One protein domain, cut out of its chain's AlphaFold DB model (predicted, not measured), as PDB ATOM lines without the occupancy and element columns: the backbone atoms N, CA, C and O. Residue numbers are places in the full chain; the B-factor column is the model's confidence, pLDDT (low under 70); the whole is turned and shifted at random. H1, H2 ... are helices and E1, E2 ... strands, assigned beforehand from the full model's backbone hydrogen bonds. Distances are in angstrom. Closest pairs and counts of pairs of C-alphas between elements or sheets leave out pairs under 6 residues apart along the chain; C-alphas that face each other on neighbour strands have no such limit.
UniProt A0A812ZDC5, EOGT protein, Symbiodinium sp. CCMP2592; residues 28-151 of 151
ATOM      1  N   ARG A  28     210.226 149.959 159.421       42.38
ATOM      2  CA  ARG A  28     211.077 148.776 159.504       42.38
ATOM      3  C   ARG A  28     210.126 147.689 159.981       42.38
ATOM      4  O   ARG A  28     209.643 147.792 161.110       42.38
ATOM      5  N   THR A  29     209.812 146.698 159.151       48.31
ATOM      6  CA  THR A  29     209.155 145.508 159.677       48.31
ATOM      7  C   THR A  29     210.124 144.943 160.698       48.31
ATOM      8  O   THR A  29     211.152 144.367 160.351       48.31
ATOM      9  N   ASN A  30     209.874 145.246 161.965       57.62
ATOM     10  CA  ASN A  30     210.634 144.694 163.055       57.62
ATOM     11  C   ASN A  30     210.231 143.221 163.059       57.62
ATOM     12  O   ASN A  30     209.026 142.961 163.099       57.62
ATOM     13  N   PRO A  31     211.151 142.259 162.972       56.12
ATOM     14  CA  PRO A  31     210.832 140.872 163.283       56.12
ATOM     15  C   PRO A  31     209.956 140.763 164.549       56.12
ATOM     16  O   PRO A  31     208.904 140.128 164.505       56.12
ATOM     17  N   ALA A  32     210.203 141.613 165.557       57.66
ATOM     18  CA  ALA A  32     209.351 141.746 166.740       57.66
ATOM     19  C   ALA A  32     207.883 142.152 166.461       57.66
ATOM     20  O   ALA A  32     207.005 141.830 167.248       57.66
ATOM     21  N   SER A  33     207.569 142.861 165.373       61.75
ATOM     22  CA  SER A  33     206.186 143.180 164.961       61.75
ATOM     23  C   SER A  33     205.450 141.974 164.373       61.75
ATOM     24  O   SER A  33     204.265 141.793 164.653       61.75
ATOM     25  N   LEU A  34     206.162 141.119 163.628       64.94
ATOM     26  CA  LEU A  34     205.668 139.815 163.186       64.94
ATOM     27  C   LEU A  34     205.441 138.930 164.409       64.94
ATOM     28  O   LEU A  34     204.330 138.453 164.608       64.94
ATOM     29  N   VAL A  35     206.441 138.815 165.283       65.81
ATOM     30  CA  VAL A  35     206.355 138.086 166.556       65.81
ATOM     31  C   VAL A  35     205.193 138.575 167.416       65.81
ATOM     32  O   VAL A  35     204.402 137.765 167.880       65.81
ATOM     33  N   ASN A  36     205.029 139.889 167.587       64.62
ATOM     34  CA  ASN A  36     203.938 140.455 168.380       64.62
ATOM     35  C   ASN A  36     202.572 140.180 167.749       64.62
ATOM     36  O   ASN A  36     201.631 139.889 168.477       64.62
ATOM     37  N   LYS A  37     202.427 140.241 166.418       69.06
ATOM     38  CA  LYS A  37     201.167 139.858 165.760       69.06
ATOM     39  C   LYS A  37     200.898 138.357 165.897       69.06
ATOM     40  O   LYS A  37     199.784 137.986 166.242       69.06
ATOM     41  N   PHE A  38     201.910 137.510 165.723       66.50
ATOM     42  CA  PHE A  38     201.802 136.064 165.935       66.50
ATOM     43  C   PHE A  38     201.522 135.686 167.400       66.50
ATOM     44  O   PHE A  38     200.844 134.694 167.643       66.50
ATOM     45  N   GLY A  39     202.014 136.464 168.366       62.28
ATOM     46  CA  GLY A  39     201.787 136.249 169.796       62.28
ATOM     47  C   GLY A  39     200.473 136.837 170.324       62.28
ATOM     48  O   GLY A  39     199.900 136.288 171.262       62.28
ATOM     49  N   ASN A  40     199.986 137.937 169.735       60.81
ATOM     50  CA  ASN A  40     198.743 138.604 170.143       60.81
ATOM     51  C   ASN A  40     197.509 138.066 169.419       60.81
ATOM     52  O   ASN A  40     196.406 138.098 169.969       60.81
ATOM     53  N   GLU A  41     197.659 137.580 168.189       58.72
ATOM     54  CA  GLU A  41     196.615 136.770 167.587       58.72
ATOM     55  C   GLU A  41     196.618 135.404 168.267       58.72
ATOM     56  O   GLU A  41     197.656 134.757 168.368       58.72
ATOM     57  N   GLN A  42     195.452 134.949 168.731       53.19
ATOM     58  CA  GLN A  42     195.261 133.569 169.176       53.19
ATOM     59  C   GLN A  42     195.418 132.632 167.975       53.19
ATOM     60  O   GLN A  42     194.448 132.116 167.416       53.19
ATOM     61  N   PHE A  43     196.654 132.401 167.552       58.59
ATOM     62  CA  PHE A  43     196.968 131.245 166.752       58.59
ATOM     63  C   PHE A  43     196.588 130.026 167.585       58.59
ATOM     64  O   PHE A  43     196.981 129.889 168.741       58.59
ATOM     65  N   ALA A  44     195.842 129.096 166.993       56.53
ATOM     66  CA  ALA A  44     195.541 127.799 167.604       56.53
ATOM     67  C   ALA A  44     196.801 126.903 167.745       56.53
ATOM     68  O   ALA A  44     196.704 125.676 167.805       56.53
ATOM     69  N   VAL A  45     197.989 127.507 167.686       62.66
ATOM     70  CA  VAL A  45     199.281 126.926 167.355       62.66
ATOM     71  C   VAL A  45     200.362 127.699 168.125       62.66
ATOM     72  O   VAL A  45     200.478 128.906 167.925       62.66
ATOM     73  N   PRO A  46     201.166 127.038 168.975       75.12
ATOM     74  CA  PRO A  46     202.335 127.647 169.603       75.12
ATOM     75  C   PRO A  46     203.343 128.183 168.577       75.12
ATOM     76  O   PRO A  46     203.747 127.460 167.660       75.12
ATOM     77  N   VAL A  47     203.774 129.430 168.766       78.81
ATOM     78  CA  VAL A  47     204.824 130.085 167.973       78.81
ATOM     79  C   VAL A  47     206.049 130.285 168.857       78.81
ATOM     80  O   VAL A  47     205.930 130.789 169.972       78.81
ATOM     81  N   THR A  48     207.222 129.883 168.376       82.81
ATOM     82  CA  THR A  48     208.514 130.126 169.033       82.81
ATOM     83  C   THR A  48     209.383 130.979 168.121       82.81
ATOM     84  O   THR A  48     209.399 130.781 166.909       82.81
ATOM     85  N   VAL A  49     210.097 131.934 168.701       83.00
ATOM     86  CA  VAL A  49     211.064 132.771 167.988       83.00
ATOM     87  C   VAL A  49     212.444 132.337 168.427       83.00
ATOM     88  O   VAL A  49     212.681 132.238 169.632       83.00
ATOM     89  N   LEU A  50     213.325 132.050 167.474       79.56
ATOM     90  CA  LEU A  50     214.695 131.647 167.773       79.56
ATOM     91  C   LEU A  50     215.699 132.545 167.057       79.56
ATOM     92  O   LEU A  50     215.604 132.790 165.853       79.56
ATOM     93  N   GLU A  51     216.693 132.969 167.828       82.81
ATOM     94  CA  GLU A  51     217.961 133.503 167.343       82.81
ATOM     95  C   GLU A  51     218.901 132.308 167.161       82.81
ATOM     96  O   GLU A  51     219.496 131.819 168.122       82.81
ATOM     97  N   MET A  52     218.965 131.762 165.947       81.19
ATOM     98  CA  MET A  52     219.659 130.493 165.685       81.19
ATOM     99  C   MET A  52     221.153 130.571 166.023       81.19
ATOM    100  O   MET A  52     221.714 129.626 166.560       81.19
ATOM    101  N   GLU A  53     221.774 131.732 165.826       81.50
ATOM    102  CA  GLU A  53     223.171 132.009 166.168       81.50
ATOM    103  C   GLU A  53     223.486 131.926 167.670       81.50
ATOM    104  O   GLU A  53     224.655 131.844 168.049       81.50
ATOM    105  N   SER A  54     222.461 131.981 168.525       85.69
ATOM    106  CA  SER A  54     222.606 131.853 169.978       85.69
ATOM    107  C   SER A  54     222.569 130.397 170.455       85.69
ATOM    108  O   SER A  54     222.863 130.116 171.619       85.69
ATOM    109  N   LEU A  55     222.206 129.468 169.568       85.12
ATOM    110  CA  LEU A  55     222.034 128.055 169.867       85.12
ATOM    111  C   LEU A  55     223.266 127.248 169.454       85.12
ATOM    112  O   LEU A  55     224.076 127.654 168.623       85.12
ATOM    113  N   SER A  56     223.419 126.065 170.049       92.94
ATOM    114  CA  SER A  56     224.343 125.073 169.503       92.94
ATOM    115  C   SER A  56     223.731 124.426 168.258       92.94
ATOM    116  O   SER A  56     222.516 124.256 168.192       92.94
ATOM    117  N   ILE A  57     224.559 123.935 167.329       90.00
ATOM    118  CA  ILE A  57     224.080 123.209 166.135       90.00
ATOM    119  C   ILE A  57     223.114 122.065 166.500       90.00
ATOM    120  O   ILE A  57     222.139 121.809 165.798       90.00
ATOM    121  N   ALA A  58     223.362 121.364 167.612       93.50
ATOM    122  CA  ALA A  58     222.489 120.286 168.070       93.50
ATOM    123  C   ALA A  58     221.109 120.799 168.516       93.50
ATOM    124  O   ALA A  58     220.101 120.125 168.295       93.50
ATOM    125  N   ASP A  59     221.058 121.979 169.134       92.75
ATOM    126  CA  ASP A  59     219.812 122.609 169.573       92.75
ATOM    127  C   ASP A  59     219.057 123.241 168.401       92.75
ATOM    128  O   ASP A  59     217.836 123.102 168.340       92.75
ATOM    129  N   GLU A  60     219.767 123.825 167.433       89.44
ATOM    130  CA  GLU A  60     219.203 124.291 166.160       89.44
ATOM    131  C   GLU A  60     218.486 123.146 165.436       89.44
ATOM    132  O   GLU A  60     217.294 123.238 165.136       89.44
ATOM    133  N   ILE A  61     219.168 122.011 165.240       91.12
ATOM    134  CA  ILE A  61     218.575 120.828 164.598       91.12
ATOM    135  C   ILE A  61     217.380 120.314 165.403       91.12
ATOM    136  O   ILE A  61     216.347 119.986 164.819       91.12
ATOM    137  N   ARG A  62     217.484 120.247 166.737       92.19
ATOM    138  CA  ARG A  62     216.386 119.756 167.581       92.19
ATOM    139  C   ARG A  62     215.157 120.657 167.495       92.19
ATOM    140  O   ARG A  62     214.043 120.137 167.457       92.19
ATOM    141  N   ALA A  63     215.337 121.974 167.470       90.12
ATOM    142  CA  ALA A  63     214.230 122.909 167.316       90.12
ATOM    143  C   ALA A  63     213.539 122.722 165.958       90.12
ATOM    144  O   ALA A  63     212.317 122.569 165.890       90.12
ATOM    145  N   ILE A  64     214.323 122.646 164.883       91.50
ATOM    146  CA  ILE A  64     213.798 122.534 163.521       91.50
ATOM    147  C   ILE A  64     213.121 121.179 163.283       91.50
ATOM    148  O   ILE A  64     212.024 121.134 162.735       91.50
ATOM    149  N   ALA A  65     213.692 120.078 163.771       92.62
ATOM    150  CA  ALA A  65     213.102 118.744 163.625       92.62
ATOM    151  C   ALA A  65     211.756 118.570 164.350       92.62
ATOM    152  O   ALA A  65     210.994 117.664 164.021       92.62
ATOM    153  N   ASN A  66     211.442 119.445 165.311       90.81
ATOM    154  CA  ASN A  66     210.152 119.483 166.004       90.81
ATOM    155  C   ASN A  66     209.234 120.612 165.501       90.81
ATOM    156  O   ASN A  66     208.249 120.951 166.157       90.81
ATOM    157  N   THR A  67     209.555 121.208 164.352       91.62
ATOM    158  CA  THR A  67     208.805 122.318 163.763       91.62
ATOM    159  C   THR A  67     207.891 121.827 162.645       91.62
ATOM    160  O   THR A  67     208.302 121.095 161.753       91.62
ATOM    161  N   ASP A  68     206.638 122.275 162.667       91.81
ATOM    162  CA  ASP A  68     205.644 121.950 161.639       91.81
ATOM    163  C   ASP A  68     205.544 123.038 160.560       91.81
ATOM    164  O   ASP A  68     205.136 122.767 159.429       91.81
ATOM    165  N   LEU A  69     205.889 124.275 160.918       91.69
ATOM    166  CA  LEU A  69     205.930 125.425 160.025       91.69
ATOM    167  C   LEU A  69     207.173 126.268 160.326       91.69
ATOM    168  O   LEU A  69     207.251 126.897 161.380       91.69
ATOM    169  N   LEU A  70     208.122 126.313 159.396       91.19
ATOM    170  CA  LEU A  70     209.272 127.211 159.468       91.19
ATOM    171  C   LEU A  70     208.941 128.517 158.744       91.19
ATOM    172  O   LEU A  70     208.654 128.508 157.549       91.19
ATOM    173  N   ILE A  71     208.993 129.636 159.458       87.94
ATOM    174  CA  ILE A  71     208.739 130.975 158.932       87.94
ATOM    175  C   ILE A  71     210.061 131.734 158.857       87.94
ATOM    176  O   ILE A  71     210.744 131.916 159.867       87.94
ATOM    177  N   SER A  72     210.401 132.221 157.667       81.25
ATOM    178  CA  SER A  72     211.611 133.005 157.443       81.25
ATOM    179  C   SER A  72     211.313 134.320 156.734       81.25
ATOM    180  O   SER A  72     210.693 134.359 155.670       81.25
ATOM    181  N   ALA A  73     211.814 135.412 157.310       71.75
ATOM    182  CA  ALA A  73     211.850 136.714 156.647       71.75
ATOM    183  C   ALA A  73     213.056 136.860 155.699       71.75
ATOM    184  O   ALA A  73     213.114 137.816 154.928       71.75
ATOM    185  N   HIS A  74     214.028 135.945 155.769       70.88
ATOM    186  CA  HIS A  74     215.251 135.988 154.978       70.88
ATOM    187  C   HIS A  74     215.697 134.577 154.580       70.88
ATOM    188  O   HIS A  74     216.316 133.864 155.363       70.88
ATOM    189  N   SER A  75     215.431 134.203 153.333       70.00
ATOM    190  CA  SER A  75     216.081 133.166 152.521       70.00
ATOM    191  C   SER A  75     217.209 132.329 153.166       70.00
ATOM    192  O   SER A  75     217.057 131.125 153.301       70.00
ATOM    193  N   ALA A  76     218.333 132.910 153.612       70.19
ATOM    194  CA  ALA A  76     219.443 132.141 154.211       70.19
ATOM    195  C   ALA A  76     219.052 131.291 155.445       70.19
ATOM    196  O   ALA A  76     219.597 130.210 155.644       70.19
ATOM    197  N   ALA A  77     218.075 131.738 156.234       68.69
ATOM    198  CA  ALA A  77     217.520 130.986 157.362       68.69
ATOM    199  C   ALA A  77     216.850 129.664 156.932       68.69
ATOM    200  O   ALA A  77     216.728 128.722 157.709       68.69
ATOM    201  N   LEU A  78     216.465 129.554 155.660       81.56
ATOM    202  CA  LEU A  78     215.811 128.371 155.124       81.56
ATOM    203  C   LEU A  78     216.755 127.190 154.891       81.56
ATOM    204  O   LEU A  78     216.274 126.093 154.623       81.56
ATOM    205  N   SER A  79     218.074 127.350 155.039       83.25
ATOM    206  CA  SER A  79     219.020 126.224 154.986       83.25
ATOM    207  C   SER A  79     218.666 125.097 155.965       83.25
ATOM    208  O   SER A  79     218.928 123.929 155.680       83.25
ATOM    209  N   TRP A  80     218.000 125.426 157.074       86.12
ATOM    210  CA  TRP A  80     217.559 124.464 158.079       86.12
ATOM    211  C   TRP A  80     216.383 123.586 157.648       86.12
ATOM    212  O   TRP A  80     216.142 122.562 158.280       86.12
ATOM    213  N   MET A  81     215.691 123.902 156.547       88.88
ATOM    214  CA  MET A  81     214.527 123.134 156.084       88.88
ATOM    215  C   MET A  81     214.812 121.637 155.879       88.88
ATOM    216  O   MET A  81     213.898 120.827 155.938       88.88
ATOM    217  N   MET A  82     216.075 121.260 155.657       87.38
ATOM    218  CA  MET A  82     216.482 119.861 155.487       87.38
ATOM    219  C   MET A  82     216.300 119.016 156.754       87.38
ATOM    220  O   MET A  82     216.282 117.792 156.669       87.38
ATOM    221  N   ALA A  83     216.194 119.654 157.919       91.06
ATOM    222  CA  ALA A  83     215.932 118.988 159.189       91.06
ATOM    223  C   ALA A  83     214.436 118.927 159.534       91.06
ATOM    224  O   ALA A  83     214.091 118.386 160.581       91.06
ATOM    225  N   LEU A  84     213.548 119.481 158.699       93.00
ATOM    226  CA  LEU A  84     212.111 119.470 158.963       93.00
ATOM    227  C   LEU A  84     211.524 118.050 158.856       93.00
ATOM    228  O   LEU A  84     211.961 117.257 158.016       93.00
ATOM    229  N   PRO A  85     210.510 117.720 159.675       92.94
ATOM    230  CA  PRO A  85     209.828 116.440 159.581       92.94
ATOM    231  C   PRO A  85     208.938 116.361 158.323       92.94
ATOM    232  O   PRO A  85     208.589 117.387 157.731       92.94
ATOM    233  N   PRO A  86     208.496 115.153 157.925       91.44
ATOM    234  CA  PRO A  86     207.503 114.990 156.863       91.44
ATOM    235  C   PRO A  86     206.242 115.831 157.105       91.44
ATOM    236  O   PRO A  86     205.827 116.034 158.247       91.44
ATOM    237  N   CYS A  87     205.617 116.304 156.023       92.19
ATOM    238  CA  CYS A  87     204.449 117.200 156.042       92.19
ATOM    239  C   CYS A  87     204.661 118.575 156.700       92.19
ATOM    240  O   CYS A  87     203.704 119.359 156.778       92.19
ATOM    241  N   ALA A  88     205.871 118.893 157.170       93.88
ATOM    242  CA  ALA A  88     206.209 120.249 157.561       93.88
ATOM    243  C   ALA A  88     206.260 121.171 156.342       93.88
ATOM    244  O   ALA A  88     206.372 120.738 155.190       93.88
ATOM    245  N   GLN A  89     206.151 122.465 156.616       93.25
ATOM    246  CA  GLN A  89     206.035 123.487 155.587       93.25
ATOM    247  C   GLN A  89     206.995 124.636 155.858       93.25
ATOM    248  O   GLN A  89     207.359 124.918 157.001       93.25
ATOM    249  N   VAL A  90     207.356 125.329 154.791       92.44
ATOM    250  CA  VAL A  90     208.139 126.557 154.814       92.44
ATOM    251  C   VAL A  90     207.252 127.714 154.369       92.44
ATOM    252  O   VAL A  90     206.546 127.613 153.366       92.44
ATOM    253  N   LEU A  91     207.305 128.822 155.101       90.38
ATOM    254  CA  LEU A  91     206.684 130.090 154.743       90.38
ATOM    255  C   LEU A  91     207.759 131.176 154.669       90.38
ATOM    256  O   LEU A  91     208.403 131.498 155.666       90.38
ATOM    257  N   GLU A  92     207.932 131.757 153.490       86.81
ATOM    258  CA  GLU A  92     208.963 132.752 153.212       86.81
ATOM    259  C   GLU A  92     208.345 134.061 152.708       86.81
ATOM    260  O   GLU A  92     207.413 134.054 151.899       86.81
ATOM    261  N   ILE A  93     208.906 135.198 153.124       82.25
ATOM    262  CA  ILE A  93     208.756 136.447 152.365       82.25
ATOM    263  C   ILE A  93     209.684 136.356 151.152       82.25
ATOM    264  O   ILE A  93     210.882 136.619 151.250       82.25
ATOM    265  N   CYS A  94     209.146 135.902 150.024       77.06
ATOM    266  CA  CYS A  94     209.986 135.467 148.917       77.06
ATOM    267  C   CYS A  94     210.753 136.606 148.254       77.06
ATOM    268  O   CYS A  94     210.232 137.693 147.996       77.06
ATOM    269  N   ALA A  95     211.992 136.301 147.883       69.19
ATOM    270  CA  ALA A  95     212.770 137.170 147.028       69.19
ATOM    271  C   ALA A  95     212.335 137.064 145.547       69.19
ATOM    272  O   ALA A  95     211.777 136.057 145.102       69.19
ATOM    273  N   ALA A  96     212.572 138.120 144.768       65.06
ATOM    274  CA  ALA A  96     212.481 138.127 143.312       65.06
ATOM    275  C   ALA A  96     213.815 137.659 142.726       65.06
ATOM    276  O   ALA A  96     214.857 138.262 142.982       65.06
ATOM    277  N   GLY A  97     213.755 136.619 141.893       61.38
ATOM    278  CA  GLY A  97     214.941 135.983 141.323       61.38
ATOM    279  C   GLY A  97     215.590 134.993 142.296       61.38
ATOM    280  O   GLY A  97     215.635 135.218 143.497       61.38
ATOM    281  N   ASN A  98     216.087 133.881 141.748       59.59
ATOM    282  CA  ASN A  98     216.646 132.721 142.455       59.59
ATOM    283  C   ASN A  98     215.661 131.950 143.351       59.59
ATOM    284  O   ASN A  98     215.614 132.096 144.567       59.59
ATOM    285  N   TYR A  99     214.976 130.981 142.737       75.75
ATOM    286  CA  TYR A  99     214.124 129.972 143.383       75.75
ATOM    287  C   TYR A  99     214.911 128.883 144.133       75.75
ATOM    288  O   TYR A  99     214.482 127.732 144.209       75.75
ATOM    289  N   GLN A 100     216.097 129.209 144.649       80.69
ATOM    290  CA  GLN A 100     216.998 128.220 145.241       80.69
ATOM    291  C   GLN A 100     216.364 127.521 146.450       80.69
ATOM    292  O   GLN A 100     216.432 126.300 146.544       80.69
ATOM    293  N   PHE A 101     215.650 128.259 147.304       82.75
ATOM    294  CA  PHE A 101     214.991 127.687 148.481       82.75
ATOM    295  C   PHE A 101     213.713 126.924 148.140       82.75
ATOM    296  O   PHE A 101     213.433 125.912 148.772       82.75
ATOM    297  N   ILE A 102     213.009 127.299 147.068       85.69
ATOM    298  CA  ILE A 102     211.919 126.476 146.517       85.69
ATOM    299  C   ILE A 102     212.471 125.129 146.033       85.69
ATOM    300  O   ILE A 102     211.888 124.079 146.299       85.69
ATOM    301  N   ASN A 103     213.617 125.141 145.347       86.25
ATOM    302  CA  ASN A 103     214.266 123.915 144.888       86.25
ATOM    303  C   ASN A 103     214.750 123.054 146.061       86.25
ATOM    304  O   ASN A 103     214.599 121.834 146.015       86.25
ATOM    305  N   TYR A 104     215.294 123.668 147.114       87.25
ATOM    306  CA  TYR A 104     215.694 122.949 148.325       87.25
ATOM    307  C   TYR A 104     214.497 122.361 149.059       87.25
ATOM    308  O   TYR A 104     214.562 121.207 149.467       87.25
ATOM    309  N   ALA A 105     213.384 123.087 149.143       88.62
ATOM    310  CA  ALA A 105     212.172 122.589 149.778       88.62
ATOM    311  C   ALA A 105     211.630 121.375 149.025       88.62
ATOM    312  O   ALA A 105     211.347 120.338 149.621       88.62
ATOM    313  N   LYS A 106     211.615 121.453 147.690       87.31
ATOM    314  CA  LYS A 106     211.265 120.323 146.831       87.31
ATOM    315  C   LYS A 106     212.195 119.124 147.036       87.31
ATOM    316  O   LYS A 106     211.710 117.998 147.082       87.31
ATOM    317  N   LEU A 107     213.505 119.350 147.148       86.25
ATOM    318  CA  LEU A 107     214.479 118.284 147.404       86.25
ATOM    319  C   LEU A 107     214.280 117.649 148.788       86.25
ATOM    320  O   LEU A 107     214.375 116.434 148.916       86.25
ATOM    321  N   ALA A 108     213.973 118.463 149.797       85.69
ATOM    322  CA  ALA A 108     213.676 118.025 151.157       85.69
ATOM    323  C   ALA A 108     212.267 117.414 151.304       85.69
ATOM    324  O   ALA A 108     211.930 116.911 152.371       85.69
ATOM    325  N   GLY A 109     211.442 117.438 150.250       87.69
ATOM    326  CA  GLY A 109     210.078 116.911 150.283       87.69
ATOM    327  C   GLY A 109     209.113 117.733 151.144       87.69
ATOM    328  O   GLY A 109     208.110 117.193 151.606       87.69
ATOM    329  N   VAL A 110     209.404 119.018 151.364       90.44
ATOM    330  CA  VAL A 110     208.565 119.934 152.150       90.44
ATOM    331  C   VAL A 110     207.860 120.946 151.251       90.44
ATOM    332  O   VAL A 110     208.377 121.364 150.212       90.44
ATOM    333  N   GLU A 111     206.652 121.344 151.643       91.00
ATOM    334  CA  GLU A 111     205.886 122.359 150.917       91.00
ATOM    335  C   GLU A 111     206.467 123.753 151.195       91.00
ATOM    336  O   GLU A 111     206.813 124.072 152.332       91.00
ATOM    337  N   HIS A 112     206.569 124.595 150.165       90.19
ATOM    338  CA  HIS A 112     207.115 125.948 150.272       90.19
ATOM    339  C   HIS A 112     206.093 126.980 149.812       90.19
ATOM    340  O   HIS A 112     205.649 126.955 148.663       90.19
ATOM    341  N   HIS A 113     205.781 127.935 150.681       89.38
ATOM    342  CA  HIS A 113     204.871 129.033 150.390       89.38
ATOM    343  C   HIS A 113     205.587 130.371 150.427       89.38
ATOM    344  O   HIS A 113     206.308 130.692 151.368       89.38
ATOM    345  N   CYS A 114     205.314 131.171 149.405       85.31
ATOM    346  CA  CYS A 114     205.701 132.566 149.343       85.31
ATOM    347  C   CYS A 114     204.543 133.438 149.819       85.31
ATOM    348  O   CYS A 114     203.434 133.297 149.302       85.31
ATOM    349  N   ALA A 115     204.808 134.352 150.747       81.62
ATOM    350  CA  ALA A 115     203.880 135.410 151.124       81.62
ATOM    351  C   ALA A 115     204.334 136.770 150.572       81.62
ATOM    352  O   ALA A 115     205.515 137.125 150.643       81.62
ATOM    353  N   GLY A 116     203.363 137.537 150.073       73.50
ATOM    354  CA  GLY A 116     203.506 138.898 149.540       73.50
ATOM    355  C   GLY A 116     204.481 139.104 148.371       73.50
ATOM    356  O   GLY A 116     204.682 138.200 147.559       73.50
ATOM    357  N   PRO A 117     204.993 140.341 148.188       66.88
ATOM    358  CA  PRO A 117     205.681 140.727 146.962       66.88
ATOM    359  C   PRO A 117     207.060 140.075 146.865       66.88
ATOM    360  O   PRO A 117     207.783 139.999 147.850       66.88
ATOM    361  N   HIS A 118     207.452 139.675 145.656       71.81
ATOM    362  CA  HIS A 118     208.799 139.183 145.390       71.81
ATOM    363  C   HIS A 118     209.834 140.314 145.557       71.81
ATOM    364  O   HIS A 118     209.847 141.265 144.771       71.81
ATOM    365  N   ILE A 119     210.701 140.222 146.570       73.88
ATOM    366  CA  ILE A 119     211.699 141.253 146.924       73.88
ATOM    367  C   ILE A 119     213.044 140.956 146.251       73.88
ATOM    368  O   ILE A 119     213.663 139.939 146.522       73.88
ATOM    369  N   ALA A 120     213.554 141.821 145.380       73.38
ATOM    370  CA  ALA A 120     214.840 141.558 144.733       73.38
ATOM    371  C   ALA A 120     216.032 141.836 145.668       73.38
ATOM    372  O   ALA A 120     215.960 142.644 146.600       73.38
ATOM    373  N   TRP A 121     217.179 141.218 145.377       68.00
ATOM    374  CA  TRP A 121     218.433 141.609 146.019       68.00
ATOM    375  C   TRP A 121     218.709 143.102 145.772       68.00
ATOM    376  O   TRP A 121     218.626 143.581 144.641       68.00
ATOM    377  N   GLY A 122     219.011 143.850 146.837       71.50
ATOM    378  CA  GLY A 122     219.216 145.301 146.768       71.50
ATOM    379  C   GLY A 122     217.943 146.153 146.879       71.50
ATOM    380  O   GLY A 122     218.034 147.380 146.768       71.50
ATOM    381  N   THR A 123     216.768 145.561 147.134       72.88
ATOM    382  CA  THR A 123     215.566 146.331 147.493       72.88
ATOM    383  C   THR A 123     215.836 147.181 148.742       72.88
ATOM    384  O   THR A 123     216.168 146.666 149.805       72.88
ATOM    385  N   LYS A 124     215.688 148.508 148.611       75.44
ATOM    386  CA  LYS A 124     216.024 149.486 149.667       75.44
ATOM    387  C   LYS A 124     215.026 149.526 150.829       75.44
ATOM    388  O   LYS A 124     215.335 150.083 151.877       75.44
ATOM    389  N   GLY A 125     213.838 148.963 150.635       71.38
ATOM    390  CA  GLY A 125     212.788 148.878 151.638       71.38
ATOM    391  C   GLY A 125     211.585 148.123 151.091       71.38
ATOM    392  O   GLY A 125     211.325 148.145 149.889       71.38
ATOM    393  N   PHE A 126     210.872 147.442 151.979       76.25
ATOM    394  CA  PHE A 126     209.611 146.780 151.681       76.25
ATOM    395  C   PHE A 126     208.743 146.775 152.937       76.25
ATOM    396  O   PHE A 126     209.258 146.787 154.057       76.25
ATOM    397  N   THR A 127     207.432 146.724 152.742       76.88
ATOM    398  CA  THR A 127     206.475 146.460 153.816       76.88
ATOM    399  C   THR A 127     206.219 144.964 153.851       76.88
ATOM    400  O   THR A 127     205.824 144.391 152.831       76.88
ATOM    401  N   ALA A 128     206.457 144.313 154.992       75.88
ATOM    402  CA  ALA A 128     206.167 142.891 155.081       75.88
ATOM    403  C   ALA A 128     204.658 142.633 154.954       75.88
ATOM    404  O   ALA A 128     203.849 143.349 155.551       75.88
ATOM    405  N   PRO A 129     204.266 141.578 154.229       81.12
ATOM    406  CA  PRO A 129     202.873 141.214 154.007       81.12
ATOM    407  C   PRO A 129     202.302 140.470 155.229       81.12
ATOM    408  O   PRO A 129     201.900 139.316 155.121       81.12
ATOM    409  N   VAL A 130     202.311 141.090 156.415       79.81
ATOM    410  CA  VAL A 130     202.072 140.374 157.684       79.81
ATOM    411  C   VAL A 130     200.716 139.665 157.713       79.81
ATOM    412  O   VAL A 130     200.647 138.520 158.144       79.81
ATOM    413  N   ASP A 131     199.660 140.298 157.208       82.81
ATOM    414  CA  ASP A 131     198.320 139.697 157.213       82.81
ATOM    415  C   ASP A 131     198.231 138.481 156.269       82.81
ATOM    416  O   ASP A 131     197.563 137.494 156.582       82.81
ATOM    417  N   ASP A 132     198.961 138.501 155.147       83.62
ATOM    418  CA  ASP A 132     199.097 137.333 154.271       83.62
ATOM    419  C   ASP A 132     199.923 136.240 154.960       83.62
ATOM    420  O   ASP A 132     199.492 135.094 154.994       83.62
ATOM    421  N   MET A 133     201.042 136.576 155.614       84.06
ATOM    422  CA  MET A 133     201.821 135.593 156.384       84.06
ATOM    423  C   MET A 133     200.981 134.911 157.466       84.06
ATOM    424  O   MET A 133     201.023 133.689 157.610       84.06
ATOM    425  N   VAL A 134     200.180 135.688 158.197       82.81
ATOM    426  CA  VAL A 134     199.241 135.189 159.206       82.81
ATOM    427  C   VAL A 134     198.234 134.232 158.577       82.81
ATOM    428  O   VAL A 134     198.031 133.123 159.079       82.81
ATOM    429  N   LYS A 135     197.631 134.619 157.449       86.19
ATOM    430  CA  LYS A 135     196.701 133.763 156.706       86.19
ATOM    431  C   LYS A 135     197.376 132.462 156.258       86.19
ATOM    432  O   LYS A 135     196.839 131.387 156.515       86.19
ATOM    433  N   GLN A 136     198.556 132.535 155.646       87.62
ATOM    434  CA  GLN A 136     199.289 131.358 155.170       87.62
ATOM    435  C   GLN A 136     199.686 130.416 156.308       87.62
ATOM    436  O   GLN A 136     199.633 129.196 156.131       87.62
ATOM    437  N   ALA A 137     200.039 130.962 157.474       85.94
ATOM    438  CA  ALA A 137     200.339 130.183 158.668       85.94
ATOM    439  C   ALA A 137     199.094 129.472 159.229       85.94
ATOM    440  O   ALA A 137     199.183 128.316 159.640       85.94
ATOM    441  N   ARG A 138     197.913 130.109 159.196       84.94
ATOM    442  CA  ARG A 138     196.644 129.444 159.557       84.94
ATOM    443  C   ARG A 138     196.310 128.315 158.582       84.94
ATOM    444  O   ARG A 138     195.992 127.204 159.010       84.94
ATOM    445  N   ASP A 139     196.443 128.577 157.285       88.50
ATOM    446  CA  ASP A 139     196.164 127.600 156.228       88.50
ATOM    447  C   ASP A 139     197.151 126.412 156.269       88.50
ATOM    448  O   ASP A 139     196.781 125.283 155.933       88.50
ATOM    449  N   ALA A 140     198.377 126.627 156.769       89.25
ATOM    450  CA  ALA A 140     199.383 125.578 156.938       89.25
ATOM    451  C   ALA A 140     198.877 124.427 157.809       89.25
ATOM    452  O   ALA A 140     199.157 123.262 157.516       89.25
ATOM    453  N   LYS A 141     198.055 124.712 158.826       86.31
ATOM    454  CA  LYS A 141     197.443 123.663 159.649       86.31
ATOM    455  C   LYS A 141     196.609 122.691 158.842       86.31
ATOM    456  O   LYS A 141     196.829 121.483 158.936       86.31
ATOM    457  N   ALA A 142     195.700 123.212 158.031       89.31
ATOM    458  CA  ALA A 142     194.843 122.380 157.203       89.31
ATOM    459  C   ALA A 142     195.665 121.547 156.205       89.31
ATOM    460  O   ALA A 142     195.394 120.357 156.041       89.31
ATOM    461  N   ARG A 143     196.698 122.139 155.589       91.12
ATOM    462  CA  ARG A 143     197.580 121.439 154.640       91.12
ATOM    463  C   ARG A 143     198.369 120.307 155.295       91.12
ATOM    464  O   ARG A 143     198.371 119.192 154.780       91.12
ATOM    465  N   ARG A 144     198.948 120.547 156.474       89.88
ATOM    466  CA  ARG A 144     199.674 119.517 157.230       89.88
ATOM    467  C   ARG A 144     198.749 118.385 157.655       89.88
ATOM    468  O   ARG A 144     199.080 117.220 157.465       89.88
ATOM    469  N   ASP A 145     197.597 118.724 158.232       90.75
ATOM    470  CA  ASP A 145     196.626 117.732 158.703       90.75
ATOM    471  C   ASP A 145     196.084 116.887 157.538       90.75
ATOM    472  O   ASP A 145     195.754 115.721 157.732       90.75
ATOM    473  N   LYS A 146     196.000 117.458 156.330       94.25
ATOM    474  CA  LYS A 146     195.693 116.718 155.103       94.25
ATOM    475  C   LYS A 146     196.839 115.778 154.713       94.25
ATOM    476  O   LYS A 146     196.586 114.592 154.564       94.25
ATOM    477  N   CYS A 147     198.070 116.279 154.619       93.06
ATOM    478  CA  CYS A 147     199.248 115.477 154.267       93.06
ATOM    479  C   CYS A 147     199.404 114.255 155.185       93.06
ATOM    480  O   CYS A 147     199.524 113.136 154.705       93.06
ATOM    481  N   LEU A 148     199.271 114.437 156.503       92.06
ATOM    482  CA  LEU A 148     199.368 113.337 157.470       92.06
ATOM    483  C   LEU A 148     198.263 112.279 157.344       92.06
ATOM    484  O   LEU A 148     198.444 111.171 157.830       92.06
ATOM    485  N   LYS A 149     197.112 112.611 156.748       94.94
ATOM    486  CA  LYS A 149     196.040 111.637 156.469       94.94
ATOM    487  C   LYS A 149     196.279 110.852 155.181       94.94
ATOM    488  O   LYS A 149     195.624 109.837 154.978       94.94
ATOM    489  N   GLU A 150     197.129 111.372 154.302       93.56
ATOM    490  CA  GLU A 150     197.443 110.803 152.989       93.56
ATOM    491  C   GLU A 150     198.756 109.995 152.997       93.56
ATOM    492  O   GLU A 150     199.053 109.331 152.005       93.56
ATOM    493  N   MET A 151     199.517 110.044 154.100       85.62
ATOM    494  CA  MET A 151     200.690 109.200 154.376       85.62
ATOM    495  C   MET A 151     200.294 107.806 154.864       85.62
ATOM    496  O   MET A 151     200.974 106.844 154.443       85.62
TER     497      MET A 151
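Overview. This is residues 28 to 151 of the 151 residues of the protein "EOGT protein" of Symbiodinium sp. CCMP2592 (UniProt A0A812ZDC5). A small, strongly twisted sheet, E2, E3 and E4, is sandwiched between the long helix H5 and the side-by-side helices H3 and H4; H1, E1 and H2 lie beyond its E2 edge. The printed part has 124 residues, with elements in the order H1 E1 H2 E2 H3 E3 H4 E4 H5; the class is mixed, and the sheet runs E2 E3 E4, parallel. It is compact, with a radius of gyration of the C-alphas of 14.2 A and spans of 42 by 33 by 31 A.

Along the chain. E2 is residues 69 to 72; E3, 89 to 96, bends by 61 degrees at residue 93; E4, 111 to 120, 22.1 A long, bends by 88 degrees at residue 116. H5, 130 to 150, runs 30.3 A to C-alpha 150 at (197.443, 110.803, 152.989). H3 is 75 to 83, H4 100 to 108, E1 47 to 51 and H2 57 to 65. H1, 31 to 40, begins at (210.832, 140.872, 163.283).

Arrangement. Between the parallel neighbours E2 and E3, N 70 and O 89 are within hydrogen-bond range at 2.9 A; between the parallel neighbours E3 and E4, N 90 and O 111 are within hydrogen-bond range at 2.8 A. There are three layers, helices on both faces: H5, height 8.5 A, on one, H3 and H4 on the other. E2, H3, E3 and E3, H4, E4 are strand-helix-strand units, parallel neighbours with a helix between, their crossovers right-handed. H3 and H4 touch at a shallow tilt of 6 degrees, closest at the C-alphas of Met 82 and Ala 108, 5.5 A. H2 touches H3, about perpendicular at 79 degrees, closest at the C-alphas of Ala 65 and Ala 83, 5.3 A. H1 is close to H5 but not clearly touching; E1 pairs with no named strand. Every O i to N i+4 pair is within range in H1, H2 and H4, 14 of 17 in H5 and 0 of 5 in H3, which has 4 of 6 O i to N i+3 pairs.

Size, cuts and confidence. The C-alphas of Lys 124 and Met 151, the two farthest apart, are 43.4 A apart. The printed part has no cut and no long link. Mean pLDDT of the printed part is 80.3; 25 residues are under 70, among them 28 to 45.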